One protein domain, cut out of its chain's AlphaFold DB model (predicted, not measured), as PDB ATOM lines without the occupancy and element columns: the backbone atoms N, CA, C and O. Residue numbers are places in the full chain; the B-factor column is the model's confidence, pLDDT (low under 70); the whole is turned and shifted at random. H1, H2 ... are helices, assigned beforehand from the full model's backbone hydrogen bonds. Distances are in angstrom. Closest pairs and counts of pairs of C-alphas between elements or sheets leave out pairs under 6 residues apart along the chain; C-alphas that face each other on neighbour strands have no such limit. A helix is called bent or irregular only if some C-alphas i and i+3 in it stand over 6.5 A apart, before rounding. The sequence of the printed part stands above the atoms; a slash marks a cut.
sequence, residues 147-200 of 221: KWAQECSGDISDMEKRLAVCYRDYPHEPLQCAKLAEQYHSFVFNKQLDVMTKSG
ATOM      1  N   LYS A 147      54.314 108.359 151.383       62.56
ATOM      2  CA  LYS A 147      54.285 108.522 149.917       62.56
ATOM      3  C   LYS A 147      55.094 109.718 149.387       62.56
ATOM      4  O   LYS A 147      55.130 109.934 148.181       62.56
ATOM      5  N   TRP A 148      55.783 110.483 150.247       59.84
ATOM      6  CA  TRP A 148      56.591 111.651 149.825       59.84
ATOM      7  C   TRP A 148      57.744 111.275 148.897       59.84
ATOM      8  O   TRP A 148      58.205 112.118 148.129       59.84
ATOM      9  N   ALA A 149      58.164 110.007 148.916       58.81
ATOM     10  CA  ALA A 149      59.091 109.478 147.930       58.81
ATOM     11  C   ALA A 149      58.568 109.666 146.500       58.81
ATOM     12  O   ALA A 149      59.367 109.883 145.605       58.81
ATOM     13  N   GLN A 150      57.252 109.645 146.265       62.00
ATOM     14  CA  GLN A 150      56.691 109.740 144.918       62.00
ATOM     15  C   GLN A 150      56.649 111.187 144.405       62.00
ATOM     16  O   GLN A 150      57.093 111.445 143.289       62.00
ATOM     17  N   GLU A 151      56.216 112.142 145.234       62.34
ATOM     18  CA  GLU A 151      56.111 113.566 144.865       62.34
ATOM     19  C   GLU A 151      57.458 114.307 144.878       62.34
ATOM     20  O   GLU A 151      57.635 115.269 144.138       62.34
ATOM     21  N   CYS A 152      58.422 113.858 145.688       62.62
ATOM     22  CA  CYS A 152      59.770 114.438 145.774       62.62
ATOM     23  C   CYS A 152      60.851 113.552 145.122       62.62
ATOM     24  O   CYS A 152      62.036 113.860 145.245       62.62
ATOM     25  N   SER A 153      60.464 112.462 144.437       68.12
ATOM     26  CA  SER A 153      61.396 111.509 143.800       68.12
ATOM     27  C   SER A 153      62.406 112.198 142.888       68.12
ATOM     28  O   SER A 153      63.581 111.835 142.907       68.12
ATOM     29  N   GLY A 154      61.964 113.196 142.114       79.06
ATOM     30  CA  GLY A 154      62.810 113.927 141.169       79.06
ATOM     31  C   GLY A 154      63.951 114.676 141.855       79.06
ATOM     32  O   GLY A 154      65.115 114.440 141.538       79.06
ATOM     33  N   ASP A 155      63.628 115.510 142.843       82.38
ATOM     34  CA  ASP A 155      64.612 116.338 143.553       82.38
ATOM     35  C   ASP A 155      65.597 115.496 144.379       82.38
ATOM     36  O   ASP A 155      66.792 115.794 144.426       82.38
ATOM     37  N   ILE A 156      65.109 114.413 144.996       85.62
ATOM     38  CA  ILE A 156      65.940 113.439 145.723       85.62
ATOM     39  C   ILE A 156      66.902 112.759 144.751       85.62
ATOM     40  O   ILE A 156      68.111 112.788 144.973       85.62
ATOM     41  N   SER A 157      66.383 112.235 143.638       84.12
ATOM     42  CA  SER A 157      67.191 111.564 142.613       84.12
ATOM     43  C   SER A 157      68.255 112.493 142.028       84.12
ATOM     44  O   SER A 157      69.366 112.067 141.716       84.12
ATOM     45  N   ASP A 158      67.942 113.775 141.861       91.12
ATOM     46  CA  ASP A 158      68.892 114.744 141.327       91.12
ATOM     47  C   ASP A 158      69.975 115.125 142.341       91.12
ATOM     48  O   ASP A 158      71.140 115.274 141.959       91.12
ATOM     49  N   MET A 159      69.644 115.218 143.632       90.25
ATOM     50  CA  MET A 159      70.652 115.387 144.682       90.25
ATOM     51  C   MET A 159      71.532 114.141 144.848       90.25
ATOM     52  O   MET A 159      72.751 114.284 144.952       90.25
ATOM     53  N   GLU A 160      70.962 112.937 144.772       90.88
ATOM     54  CA  GLU A 160      71.703 111.668 144.798       90.88
ATOM     55  C   GLU A 160      72.697 111.563 143.640       90.88
ATOM     56  O   GLU A 160      73.866 111.240 143.857       90.88
ATOM     57  N   LYS A 161      72.277 111.903 142.414       93.62
ATOM     58  CA  LYS A 161      73.176 111.937 141.250       93.62
ATOM     59  C   LYS A 161      74.338 112.898 141.472       93.62
ATOM     60  O   LYS A 161      75.480 112.545 141.184       93.62
ATOM     61  N   ARG A 162      74.076 114.104 141.988       91.44
ATOM     62  CA  ARG A 162      75.136 115.082 142.282       91.44
ATOM     63  C   ARG A 162      76.082 114.567 143.370       91.44
ATOM     64  O   ARG A 162      77.287 114.773 143.253       91.44
ATOM     65  N   LEU A 163      75.563 113.868 144.385       93.31
ATOM     66  CA  LEU A 163      76.368 113.223 145.429       93.31
ATOM     67  C   LEU A 163      77.275 112.144 144.848       93.31
ATOM     68  O   LEU A 163      78.476 112.140 145.108       93.31
ATOM     69  N   ALA A 164      76.701 111.254 144.040       92.75
ATOM     70  CA  ALA A 164      77.423 110.162 143.411       92.75
ATOM     71  C   ALA A 164      78.535 110.684 142.495       92.75
ATOM     72  O   ALA A 164      79.652 110.175 142.537       92.75
ATOM     73  N   VAL A 165      78.259 111.736 141.715       95.25
ATOM     74  CA  VAL A 165      79.271 112.404 140.883       95.25
ATOM     75  C   VAL A 165      80.370 113.013 141.752       95.25
ATOM     76  O   VAL A 165      81.540 112.760 141.494       95.25
ATOM     77  N   CYS A 166      80.021 113.731 142.821       93.81
ATOM     78  CA  CYS A 166      81.012 114.343 143.704       93.81
ATOM     79  C   CYS A 166      81.944 113.301 144.347       93.81
ATOM     80  O   CYS A 166      83.161 113.459 144.311       93.81
ATOM     81  N   TYR A 167      81.405 112.199 144.874       93.69
ATOM     82  CA  TYR A 167      82.235 111.142 145.462       93.69
ATOM     83  C   TYR A 167      83.061 110.376 144.429       93.69
ATOM     84  O   TYR A 167      84.152 109.903 144.743       93.69
ATOM     85  N   ARG A 168      82.565 110.266 143.193       94.00
ATOM     86  CA  ARG A 168      83.320 109.678 142.085       94.00
ATOM     87  C   ARG A 168      84.490 110.569 141.667       94.00
ATOM     88  O   ARG A 168      85.560 110.052 141.370       94.00
ATOM     89  N   ASP A 169      84.282 111.881 141.636       94.06
ATOM     90  CA  ASP A 169      85.282 112.849 141.190       94.06
ATOM     91  C   ASP A 169      86.318 113.156 142.303       94.06
ATOM     92  O   ASP A 169      87.475 113.446 141.999       94.06
ATOM     93  N   TYR A 170      85.947 113.001 143.584       91.19
ATOM     94  CA  TYR A 170      86.819 113.178 144.759       91.19
ATOM     95  C   TYR A 170      86.896 111.917 145.652       91.19
ATOM     96  O   TYR A 170      86.467 111.944 146.810       91.19
ATOM     97  N   PRO A 171      87.492 110.804 145.180       85.62
ATOM     98  CA  PRO A 171      87.487 109.525 145.902       85.62
ATOM     99  C   PRO A 171      88.292 109.533 147.213       85.62
ATOM    100  O   PRO A 171      88.067 108.697 148.086       85.62
ATOM    101  N   HIS A 172      89.236 110.465 147.364       89.19
ATOM    102  CA  HIS A 172      90.109 110.566 148.539       89.19
ATOM    103  C   HIS A 172      89.829 111.804 149.401       89.19
ATOM    104  O   HIS A 172      90.446 111.968 150.450       89.19
ATOM    105  N   GLU A 173      88.877 112.653 148.998       88.44
ATOM    106  CA  GLU A 173      88.537 113.895 149.702       88.44
ATOM    107  C   GLU A 173      87.015 114.047 149.886       88.44
ATOM    108  O   GLU A 173      86.396 114.966 149.342       88.44
ATOM    109  N   PRO A 174      86.379 113.190 150.707       83.75
ATOM    110  CA  PRO A 174      84.928 113.216 150.918       83.75
ATOM    111  C   PRO A 174      84.425 114.521 151.559       83.75
ATOM    112  O   PRO A 174      83.245 114.853 151.455       83.75
ATOM    113  N   LEU A 175      85.316 115.298 152.186       89.25
ATOM    114  CA  LEU A 175      84.993 116.599 152.777       89.25
ATOM    115  C   LEU A 175      84.542 117.634 151.735       89.25
ATOM    116  O   LEU A 175      83.754 118.516 152.076       89.25
ATOM    117  N   GLN A 176      84.963 117.511 150.471       87.38
ATOM    118  CA  GLN A 176      84.509 118.406 149.397       87.38
ATOM    119  C   GLN A 176      83.010 118.227 149.110       87.38
ATOM    120  O   GLN A 176      82.304 119.186 148.794       87.38
ATOM    121  N   CYS A 177      82.499 117.010 149.306       92.81
ATOM    122  CA  CYS A 177      81.097 116.660 149.097       92.81
ATOM    123  C   CYS A 177      80.225 116.895 150.338       92.81
ATOM    124  O   CYS A 177      79.006 116.747 150.259       92.81
ATOM    125  N   ALA A 178      80.814 117.298 151.471       91.69
ATOM    126  CA  ALA A 178      80.110 117.422 152.746       91.69
ATOM    127  C   ALA A 178      78.932 118.405 152.682       91.69
ATOM    128  O   ALA A 178      77.848 118.084 153.157       91.69
ATOM    129  N   LYS A 179      79.103 119.562 152.028       91.69
ATOM    130  CA  LYS A 179      78.020 120.552 151.870       91.69
ATOM    131  C   LYS A 179      76.847 120.012 151.057       91.69
ATOM    132  O   LYS A 179      75.693 120.304 151.354       91.69
ATOM    133  N   LEU A 180      77.140 119.232 150.021       91.81
ATOM    134  CA  LEU A 180      76.119 118.624 149.177       91.81
ATOM    135  C   LEU A 180      75.395 117.497 149.935       91.81
ATOM    136  O   LEU A 180      74.175 117.378 149.856       91.81
ATOM    137  N   ALA A 181      76.140 116.705 150.711       91.56
ATOM    138  CA  ALA A 181      75.594 115.642 151.554       91.56
ATOM    139  C   ALA A 181      74.711 116.201 152.677       91.56
ATOM    140  O   ALA A 181      73.655 115.646 152.964       91.56
ATOM    141  N   GLU A 182      75.103 117.328 153.271       92.75
ATOM    142  CA  GLU A 182      74.298 118.046 154.256       92.75
ATOM    143  C   GLU A 182      72.962 118.497 153.656       92.75
ATOM    144  O   GLU A 182      71.917 118.214 154.231       92.75
ATOM    145  N   GLN A 183      72.972 119.102 152.463       90.75
ATOM    146  CA  GLN A 183      71.743 119.515 151.772       90.75
ATOM    147  C   GLN A 183      70.801 118.340 151.500       90.75
ATOM    148  O   GLN A 183      69.600 118.440 151.760       90.75
ATOM    149  N   TYR A 184      71.349 117.221 151.027       90.19
ATOM    150  CA  TYR A 184      70.587 115.999 150.793       90.19
ATOM    151  C   TYR A 184      69.956 115.467 152.089       90.19
ATOM    152  O   TYR A 184      68.744 115.257 152.157       90.19
ATOM    153  N   HIS A 185      70.748 115.321 153.152       90.31
ATOM    154  CA  HIS A 185      70.258 114.826 154.436       90.31
ATOM    155  C   HIS A 185      69.229 115.771 155.065       90.31
ATOM    156  O   HIS A 185      68.169 115.319 155.489       90.31
ATOM    157  N   SER A 186      69.488 117.081 155.089       90.06
ATOM    158  CA  SER A 186      68.535 118.068 155.600       90.06
ATOM    159  C   SER A 186      67.214 118.027 154.838       90.06
ATOM    160  O   SER A 186      66.156 118.110 155.457       90.06
ATOM    161  N   PHE A 187      67.244 117.860 153.515       88.19
ATOM    162  CA  PHE A 187      66.031 117.726 152.714       88.19
ATOM    163  C   PHE A 187      65.222 116.483 153.106       88.19
ATOM    164  O   PHE A 187      64.032 116.597 153.403       88.19
ATOM    165  N   VAL A 188      65.870 115.317 153.173       86.19
ATOM    166  CA  VAL A 188      65.228 114.047 153.544       86.19
ATOM    167  C   VAL A 188      64.632 114.122 154.952       86.19
ATOM    168  O   VAL A 188      63.459 113.801 155.145       86.19
ATOM    169  N   PHE A 189      65.398 114.604 155.933       87.88
ATOM    170  CA  PHE A 189      64.935 114.688 157.318       87.88
ATOM    171  C   PHE A 189      63.808 115.702 157.502       87.88
ATOM    172  O   PHE A 189      62.819 115.391 158.161       87.88
ATOM    173  N   ASN A 190      63.894 116.883 156.888       86.56
ATOM    174  CA  ASN A 190      62.827 117.879 156.993       86.56
ATOM    175  C   ASN A 190      61.510 117.363 156.404       86.56
ATOM    176  O   ASN A 190      60.446 117.634 156.954       86.56
ATOM    177  N   LYS A 191      61.565 116.572 155.325       82.50
ATOM    178  CA  LYS A 191      60.374 115.935 154.747       82.50
ATOM    179  C   LYS A 191      59.807 114.840 155.645       82.50
ATOM    180  O   LYS A 191      58.595 114.784 155.833       82.50
ATOM    181  N   GLN A 192      60.661 114.015 156.251       79.06
ATOM    182  CA  GLN A 192      60.223 113.015 157.230       79.06
ATOM    183  C   GLN A 192      59.560 113.667 158.453       79.06
ATOM    184  O   GLN A 192      58.508 113.213 158.899       79.06
ATOM    185  N   LEU A 193      60.128 114.765 158.956       82.06
ATOM    186  CA  LEU A 193      59.571 115.520 160.080       82.06
ATOM    187  C   LEU A 193      58.242 116.199 159.725       82.06
ATOM    188  O   LEU A 193      57.305 116.162 160.520       82.06
ATOM    189  N   ASP A 194      58.125 116.780 158.533       80.31
ATOM    190  CA  ASP A 194      56.879 117.385 158.045       80.31
ATOM    191  C   ASP A 194      55.739 116.354 157.979       80.31
ATOM    192  O   ASP A 194      54.612 116.623 158.386       80.31
ATOM    193  N   VAL A 195      56.039 115.123 157.565       73.88
ATOM    194  CA  VAL A 195      55.063 114.027 157.597       73.88
ATOM    195  C   VAL A 195      54.667 113.682 159.031       73.88
ATOM    196  O   VAL A 195      53.476 113.620 159.323       73.88
ATOM    197  N   MET A 196      55.641 113.439 159.914       71.38
ATOM    198  CA  MET A 196      55.375 113.023 161.299       71.38
ATOM    199  C   MET A 196      54.577 114.077 162.074       71.38
ATOM    200  O   MET A 196      53.721 113.751 162.895       71.38
ATOM    201  N   THR A 197      54.842 115.356 161.808       77.06
ATOM    202  CA  THR A 197      54.111 116.466 162.428       77.06
ATOM    203  C   THR A 197      52.697 116.606 161.867       77.06
ATOM    204  O   THR A 197      51.770 116.839 162.640       77.06
ATOM    205  N   LYS A 198      52.489 116.392 160.562       71.06
ATOM    206  CA  LYS A 198      51.149 116.391 159.955       71.06
ATOM    207  C   LYS A 198      50.294 115.217 160.431       71.06
ATOM    208  O   LYS A 198      49.139 115.430 160.795       71.06
ATOM    209  N   SER A 199      50.843 114.004 160.503       63.09
ATOM    210  CA  SER A 199      50.088 112.823 160.948       63.09
ATOM    211  C   SER A 199      49.718 112.858 162.437       63.09
ATOM    212  O   SER A 199      48.681 112.318 162.807       63.09
ATOM    213  N   GLY A 200      50.487 113.550 163.287       58.50
ATOM    214  CA  GLY A 200      50.192 113.698 164.719       58.50
ATOM    215  C   GLY A 200      49.120 114.737 165.088       58.50
ATOM    216  O   GLY A 200      48.791 114.873 166.267       58.50
TER     217      GLY A 200
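Overview. This is residues 147 to 200 of the 221 residues of an uncharacterized protein of Drosophila willistoni (UniProt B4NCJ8). Look for a long helical hairpin: H2 and the longer H3 run side by side in opposite ways, joined by a tight turn at one end. Tiny H1 sits at the open end, just before H2 and near H3. The 54 printed residues hold three named helices, in the order H1, H2, H3, and no named strand; the class is all helix. The whole is loose, with a radius of gyration of the C-alphas of 13.3 A, and is a rod spanning 43 by 18 by 10 A.

Arrangement. Begin at H1, residues 148 to 151, which meets H2, residues 153 to 169, only through their link. H1 is close to H3, residues 174 to 199, but not clearly touching: their closest C-alphas, those of Trp 148 and Lys 191, are 7.5 A apart. H2 and H3 form a helical hairpin; they touch, and their closest C-alphas, those of Cys 166 and Cys 177, are 5.9 A apart. They run opposite ways at a shallow tilt of 20 degrees. In H2 every O i to N i+4 pair is within hydrogen-bond range, in H3 20 of 22 are, and H1 is too short for such a pair.

Along the chain. Find C-alpha 148 at (56.591, 111.651, 149.825), where H1 begins; it ends at residue 151. H2 starts at C-alpha 153, (61.396, 111.509, 143.800), and runs 24.1 A to residue 169. H3 runs 36.3 A from residue 174 to C-alpha 199 at (50.088, 112.823, 160.948). It is irregular, with C-alphas 176 and 179 7.3 A apart, and has a kink of 37 degrees near residue 181.

Size, cuts and confidence. The farthest C-alphas, those of His 172 and Gly 200, are 43.2 A apart. The printed part has no cut, and both links are tight. The mean pLDDT of the printed part is 83.3; look for values under 70 at residues 147 to 153 and 199 to 200.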